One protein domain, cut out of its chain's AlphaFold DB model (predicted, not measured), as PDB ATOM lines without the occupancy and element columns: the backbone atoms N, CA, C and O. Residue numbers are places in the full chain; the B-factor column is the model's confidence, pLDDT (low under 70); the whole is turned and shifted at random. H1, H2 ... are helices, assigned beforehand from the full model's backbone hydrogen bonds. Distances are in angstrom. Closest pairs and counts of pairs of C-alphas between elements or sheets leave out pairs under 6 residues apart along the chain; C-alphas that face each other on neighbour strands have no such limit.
ATOM      1  N   ARG A   2     -30.402 -18.058 -13.480       96.75
ATOM      2  CA  ARG A   2     -29.347 -17.333 -14.207       96.75
ATOM      3  C   ARG A   2     -28.325 -16.653 -13.292       96.75
ATOM      4  O   ARG A   2     -27.137 -16.849 -13.481       96.75
ATOM      5  N   GLN A   3     -28.789 -15.842 -12.337       97.62
ATOM      6  CA  GLN A   3     -27.902 -15.067 -11.463       97.62
ATOM      7  C   GLN A   3     -26.996 -15.978 -10.628       97.62
ATOM      8  O   GLN A   3     -25.799 -15.721 -10.557       97.62
ATOM      9  N   ALA A   4     -27.542 -17.064 -10.079       97.81
ATOM     10  CA  ALA A   4     -26.774 -18.068  -9.352       97.81
ATOM     11  C   ALA A   4     -25.686 -18.714 -10.232       97.81
ATOM     12  O   ALA A   4     -24.537 -18.805  -9.816       97.81
ATOM     13  N   ILE A   5     -25.997 -19.066 -11.487       98.12
ATOM     14  CA  ILE A   5     -25.004 -19.612 -12.434       98.12
ATOM     15  C   ILE A   5     -23.931 -18.575 -12.800       98.12
ATOM     16  O   ILE A   5     -22.753 -18.921 -12.860       98.12
ATOM     17  N   CYS A   6     -24.313 -17.314 -13.034       98.38
ATOM     18  CA  CYS A   6     -23.359 -16.237 -13.314       98.38
ATOM     19  C   CYS A   6     -22.377 -16.044 -12.151       98.38
ATOM     20  O   CYS A   6     -21.181 -15.930 -12.392       98.38
ATOM     21  N   LYS A   7     -22.878 -16.063 -10.907       98.25
ATOM     22  CA  LYS A   7     -22.050 -16.000  -9.694       98.25
ATOM     23  C   LYS A   7     -21.138 -17.224  -9.568       98.25
ATOM     24  O   LYS A   7     -19.949 -17.057  -9.340       98.25
ATOM     25  N   LEU A   8     -21.674 -18.434  -9.752       98.19
ATOM     26  CA  LEU A   8     -20.918 -19.686  -9.618       98.19
ATOM     27  C   LEU A   8     -19.745 -19.774 -10.603       98.19
ATOM     28  O   LEU A   8     -18.668 -20.237 -10.245       98.19
ATOM     29  N   LEU A   9     -19.978 -19.387 -11.857       97.75
ATOM     30  CA  LEU A   9     -18.987 -19.497 -12.929       97.75
ATOM     31  C   LEU A   9     -18.127 -18.237 -13.092       97.75
ATOM     32  O   LEU A   9     -17.274 -18.225 -13.975       97.75
ATOM     33  N   ASP A  10     -18.378 -17.198 -12.291       97.94
ATOM     34  CA  ASP A  10     -17.771 -15.868 -12.410       97.94
ATOM     35  C   ASP A  10     -17.847 -15.304 -13.844       97.94
ATOM     36  O   ASP A  10     -16.856 -14.962 -14.492       97.94
ATOM     37  N   ILE A  11     -19.067 -15.268 -14.393       98.19
ATOM     38  CA  ILE A  11     -19.325 -14.784 -15.754       98.19
ATOM     39  C   ILE A  11     -20.372 -13.674 -15.786       98.19
ATOM     40  O   ILE A  11     -21.315 -13.633 -15.001       98.19
ATOM     41  N   SER A  12     -20.252 -12.796 -16.783       98.31
ATOM     42  CA  SER A  12     -21.279 -11.792 -17.063       98.31
ATOM     43  C   SER A  12     -22.574 -12.420 -17.594       98.31
ATOM     44  O   SER A  12     -22.562 -13.462 -18.257       98.31
ATOM     45  N   ASP A  13     -23.688 -11.708 -17.427       97.94
ATOM     46  CA  ASP A  13     -24.981 -12.090 -18.007       97.94
ATOM     47  C   ASP A  13     -24.908 -12.289 -19.528       97.94
ATOM     48  O   ASP A  13     -25.497 -13.221 -20.077       97.94
ATOM     49  N   LYS A  14     -24.139 -11.440 -20.221       98.12
ATOM     50  CA  LYS A  14     -23.929 -11.549 -21.669       98.12
ATOM     51  C   LYS A  14     -23.275 -12.883 -22.030       98.12
ATOM     52  O   LYS A  14     -23.714 -13.548 -22.969       98.12
ATOM     53  N   THR A  15     -22.262 -13.292 -21.268       98.31
ATOM     54  CA  THR A  15     -21.581 -14.581 -21.443       98.31
ATOM     55  C   THR A  15     -22.542 -15.741 -21.202       98.31
ATOM     56  O   THR A  15     -22.587 -16.660 -22.018       98.31
ATOM     57  N   PHE A  16     -23.368 -15.670 -20.151       98.44
ATOM     58  CA  PHE A  16     -24.386 -16.686 -19.872       98.44
ATOM     59  C   PHE A  16     -25.343 -16.885 -21.056       98.44
ATOM     60  O   PHE A  16     -25.536 -18.016 -21.508       98.44
ATOM     61  N   TYR A  17     -25.917 -15.806 -21.603       98.19
ATOM     62  CA  TYR A  17     -26.853 -15.917 -22.729       98.19
ATOM     63  C   TYR A  17     -26.180 -16.447 -23.998       98.19
ATOM     64  O   TYR A  17     -26.772 -17.275 -24.694       98.19
ATOM     65  N   ASN A  18     -24.941 -16.029 -24.277       98.44
ATOM     66  CA  ASN A  18     -24.169 -16.560 -25.399       98.44
ATOM     67  C   ASN A  18     -23.937 -18.067 -25.242       98.44
ATOM     68  O   ASN A  18     -24.251 -18.832 -26.149       98.44
ATOM     69  N   TRP A  19     -23.481 -18.513 -24.070       98.31
ATOM     70  CA  TRP A  19     -23.231 -19.931 -23.801       98.31
ATOM     71  C   TRP A  19     -24.504 -20.769 -23.846       98.31
ATOM     72  O   TRP A  19     -24.486 -21.901 -24.335       98.31
ATOM     73  N   LYS A  20     -25.621 -20.211 -23.375       97.81
ATOM     74  CA  LYS A  20     -26.932 -20.853 -23.465       97.81
ATOM     75  C   LYS A  20     -27.382 -21.002 -24.920       97.81
ATOM     76  O   LYS A  20     -27.829 -22.083 -25.297       97.81
ATOM     77  N   LYS A  21     -27.207 -19.964 -25.748       98.25
ATOM     78  CA  LYS A  21     -27.515 -19.991 -27.190       98.25
ATOM     79  C   LYS A  21     -26.619 -20.965 -27.960       98.25
ATOM     80  O   LYS A  21     -27.110 -21.693 -28.813       98.25
ATOM     81  N   GLU A  22     -25.330 -21.007 -27.628       98.12
ATOM     82  CA  GLU A  22     -24.360 -21.984 -28.146       98.12
ATOM     83  C   GLU A  22     -24.657 -23.419 -27.675       98.12
ATOM     84  O   GLU A  22     -24.084 -24.376 -28.189       98.12
ATOM     85  N   GLY A  23     -25.542 -23.594 -26.689       97.06
ATOM     86  CA  GLY A  23     -25.909 -24.901 -26.161       97.06
ATOM     87  C   GLY A  23     -24.801 -25.562 -25.340       97.06
ATOM     88  O   GLY A  23     -24.761 -26.796 -25.287       97.06
ATOM     89  N   ARG A  24     -23.924 -24.774 -24.698       97.69
ATOM     90  CA  ARG A  24     -22.809 -25.296 -23.897       97.69
ATOM     91  C   ARG A  24     -23.301 -26.239 -22.803       97.69
ATOM     92  O   ARG A  24     -24.229 -25.931 -22.053       97.69
ATOM     93  N   LEU A  25     -22.628 -27.384 -22.692       98.19
ATOM     94  CA  LEU A  25     -23.040 -28.475 -21.807       98.19
ATOM     95  C   LEU A  25     -23.052 -28.078 -20.331       98.19
ATOM     96  O   LEU A  25     -23.927 -28.540 -19.610       98.19
ATOM     97  N   ILE A  26     -22.150 -27.193 -19.898       97.81
ATOM     98  CA  ILE A  26     -22.104 -26.738 -18.503       97.81
ATOM     99  C   ILE A  26     -23.408 -26.049 -18.078       97.81
ATOM    100  O   ILE A  26     -23.934 -26.352 -17.014       97.81
ATOM    101  N   ILE A  27     -23.993 -25.209 -18.940       98.00
ATOM    102  CA  ILE A  27     -25.263 -24.531 -18.645       98.00
ATOM    103  C   ILE A  27     -26.396 -25.556 -18.562       98.00
ATOM    104  O   ILE A  27     -27.168 -25.542 -17.609       98.00
ATOM    105  N   LYS A  28     -26.454 -26.498 -19.515       97.25
ATOM    106  CA  LYS A  28     -27.463 -27.570 -19.510       97.25
ATOM    107  C   LYS A  28     -27.350 -28.472 -18.283       97.25
ATOM    108  O   LYS A  28     -28.368 -28.896 -17.752       97.25
ATOM    109  N   LEU A  29     -26.130 -28.791 -17.856       98.25
ATOM    110  CA  LEU A  29     -25.872 -29.610 -16.677       98.25
ATOM    111  C   LEU A  29     -26.367 -28.899 -15.416       98.25
ATOM    112  O   LEU A  29     -27.114 -29.502 -14.647       98.25
ATOM    113  N   LEU A  30     -26.009 -27.622 -15.251       98.06
ATOM    114  CA  LEU A  30     -26.424 -26.818 -14.102       98.06
ATOM    115  C   LEU A  30     -27.949 -26.676 -14.031       98.06
ATOM    116  O   LEU A  30     -28.536 -26.988 -13.003       98.06
ATOM    117  N   GLU A  31     -28.606 -26.318 -15.139       96.81
ATOM    118  CA  GLU A  31     -30.070 -26.162 -15.184       96.81
ATOM    119  C   GLU A  31     -30.837 -27.489 -15.017       96.81
ATOM    120  O   GLU A  31     -31.993 -27.474 -14.599       96.81
ATOM    121  N   LYS A  32     -30.230 -28.635 -15.360       97.75
ATOM    122  CA  LYS A  32     -30.887 -29.951 -15.292       97.75
ATOM    123  C   LYS A  32     -30.793 -30.607 -13.918       97.75
ATOM    124  O   LYS A  32     -31.728 -31.300 -13.522       97.75
ATOM    125  N   TYR A  33     -29.652 -30.479 -13.247       97.94
ATOM    126  CA  TYR A  33     -29.353 -31.265 -12.045       97.94
ATOM    127  C   TYR A  33     -29.383 -30.464 -10.751       97.94
ATOM    128  O   TYR A  33     -29.385 -31.081  -9.685       97.94
ATOM    129  N   PHE A  34     -29.416 -29.136 -10.833       97.81
ATOM    130  CA  PHE A  34     -29.379 -28.266  -9.669       97.81
ATOM    131  C   PHE A  34     -30.522 -27.259  -9.724       97.81
ATOM    132  O   PHE A  34     -30.858 -26.726 -10.782       97.81
ATOM    133  N   SER A  35     -31.122 -27.012  -8.568       97.31
ATOM    134  CA  SER A  35     -32.018 -25.885  -8.332       97.31
ATOM    135  C   SER A  35     -31.220 -24.607  -8.061       97.31
ATOM    136  O   SER A  35     -30.039 -24.649  -7.724       97.31
ATOM    137  N   GLU A  36     -31.868 -23.450  -8.199       97.25
ATOM    138  CA  GLU A  36     -31.235 -22.162  -7.896       97.25
ATOM    139  C   GLU A  36     -30.756 -22.107  -6.443       97.25
ATOM    140  O   GLU A  36     -29.594 -21.794  -6.210       97.25
ATOM    141  N   ASN A  37     -31.602 -22.532  -5.499       96.62
ATOM    142  CA  ASN A  37     -31.257 -22.582  -4.079       96.62
ATOM    143  C   ASN A  37     -30.070 -23.514  -3.792       96.62
ATOM    144  O   ASN A  37     -29.264 -23.207  -2.924       96.62
ATOM    145  N   GLU A  38     -29.942 -24.652  -4.490       96.81
ATOM    146  CA  GLU A  38     -28.777 -25.539  -4.323       96.81
ATOM    147  C   GLU A  38     -27.485 -24.864  -4.797       96.81
ATOM    148  O   GLU A  38     -26.455 -25.008  -4.146       96.81
ATOM    149  N   ILE A  39     -27.533 -24.107  -5.901       97.94
ATOM    150  CA  ILE A  39     -26.369 -23.360  -6.394       97.94
ATOM    151  C   ILE A  39     -26.014 -22.225  -5.430       97.94
ATOM    152  O   ILE A  39     -24.840 -22.036  -5.129       97.94
ATOM    153  N   GLU A  40     -27.001 -21.483  -4.931       97.19
ATOM    154  CA  GLU A  40     -26.770 -20.401  -3.965       97.19
ATOM    155  C   GLU A  40     -26.194 -20.930  -2.650       97.19
ATOM    156  O   GLU A  40     -25.178 -20.424  -2.182       97.19
ATOM    157  N   ASN A  41     -26.762 -22.013  -2.117       95.56
ATOM    158  CA  ASN A  41     -26.241 -22.672  -0.921       95.56
ATOM    159  C   ASN A  41     -24.802 -23.171  -1.137       95.56
ATOM    160  O   ASN A  41     -23.947 -22.971  -0.280       95.56
ATOM    161  N   PHE A  42     -24.498 -23.742  -2.306       97.50
ATOM    162  CA  PHE A  42     -23.133 -24.149  -2.627       97.50
ATOM    163  C   PHE A  42     -22.159 -22.964  -2.695       97.50
ATOM    164  O   PHE A  42     -21.032 -23.082  -2.224       97.50
ATOM    165  N   ILE A  43     -22.577 -21.819  -3.243       97.50
ATOM    166  CA  ILE A  43     -21.751 -20.602  -3.274       97.50
ATOM    167  C   ILE A  43     -21.465 -20.096  -1.852       97.50
ATOM    168  O   ILE A  43     -20.348 -19.666  -1.576       97.50
ATOM    169  N   GLU A  44     -22.455 -20.137  -0.959       97.06
ATOM    170  CA  GLU A  44     -22.333 -19.616   0.409       97.06
ATOM    171  C   GLU A  44     -21.584 -20.567   1.351       97.06
ATOM    172  O   GLU A  44     -20.727 -20.135   2.118       97.06
ATOM    173  N   ASN A  45     -21.904 -21.861   1.291       95.62
ATOM    174  CA  ASN A  45     -21.493 -22.851   2.288       95.62
ATOM    175  C   ASN A  45     -20.534 -23.913   1.731       95.62
ATOM    176  O   ASN A  45     -20.018 -24.729   2.491       95.62
ATOM    177  N   GLY A  46     -20.301 -23.940   0.415       94.50
ATOM    178  CA  GLY A  46     -19.437 -24.926  -0.242       94.50
ATOM    179  C   GLY A  46     -20.013 -26.345  -0.296       94.50
ATOM    180  O   GLY A  46     -19.294 -27.271  -0.663       94.50
ATOM    181  N   VAL A  47     -21.287 -26.532   0.069       92.06
ATOM    182  CA  VAL A  47     -21.925 -27.851   0.206       92.06
ATOM    183  C   VAL A  47     -23.285 -27.905  -0.481       92.06
ATOM    184  O   VAL A  47     -24.006 -26.911  -0.562       92.06
ATOM    185  N   ILE A  48     -23.660 -29.095  -0.956       93.50
ATOM    186  CA  ILE A  48     -25.010 -29.375  -1.467       93.50
ATOM    187  C   ILE A  48     -25.566 -30.531  -0.651       93.50
ATOM    188  O   ILE A  48     -25.225 -31.683  -0.896       93.50
ATOM    189  N   THR A  49     -26.474 -30.238   0.282       87.44
ATOM    190  CA  THR A  49     -26.977 -31.193   1.291       87.44
ATOM    191  C   THR A  49     -27.444 -32.532   0.711       87.44
ATOM    192  O   THR A  49     -27.247 -33.574   1.322       87.44
ATOM    193  N   ARG A  50     -28.046 -32.531  -0.484       88.62
ATOM    194  CA  ARG A  50     -28.495 -33.752  -1.178       88.62
ATOM    195  C   ARG A  50     -27.348 -34.659  -1.633       88.62
ATOM    196  O   ARG A  50     -27.554 -35.861  -1.780       88.62
ATOM    197  N   LEU A  51     -26.200 -34.070  -1.952       89.56
ATOM    198  CA  LEU A  51     -24.998 -34.767  -2.402       89.56
ATOM    199  C   LEU A  51     -24.076 -35.135  -1.239       89.56
ATOM    200  O   LEU A  51     -23.210 -35.989  -1.415       89.56
ATOM    201  N   GLU A  52     -24.282 -34.534  -0.066       85.38
ATOM    202  CA  GLU A  52     -23.545 -34.907   1.132       85.38
ATOM    203  C   GLU A  52     -23.931 -36.319   1.595       85.38
ATOM    204  O   GLU A  52     -25.105 -36.714   1.518       85.38
TER     205      GLU A  52
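Overview. This is residues 2 to 52 of the 195 residues of an uncharacterized protein of Campylobacterales bacterium (UniProt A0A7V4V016). Four short helices form an elongated body, with H2 at one end, H1 and H3 between, and H4 with the tail of residues 46 to 52 at the other end. The helices mostly cross. The 51 printed residues hold four named helices, H1 to H4, and no named strand: all helix. The whole is compact, with a radius of gyration of the C-alphas of 11.1 A and spans of 32 by 18 by 12 A.

Along the chain. H1, residues 2 to 9, begins at C-alpha 2 (-29.347, -17.333, -14.207). H2 is residues 13 to 21, 12.4 A long, and H3 residues 25 to 33. H4, residues 36 to 45, 14.1 A, ends at C-alpha 45 (-21.493, -22.851, 2.288).

Arrangement. H1 touches H2, about perpendicular at 84 degrees; C-alphas 6 and 13 are closest, 6.5 A. H1 touches H4, closest C-alphas 4 and 40, 5.9 A. H2 touches H3, closest C-alphas 20 and 27, 6.3 A. H2 and H4 are apart. In all four helices every O i to N i+4 pair is within hydrogen-bond range.

Size, cuts and confidence. The printed part has no cut, its three links are tight, and no printed residue is under 70 in pLDDT.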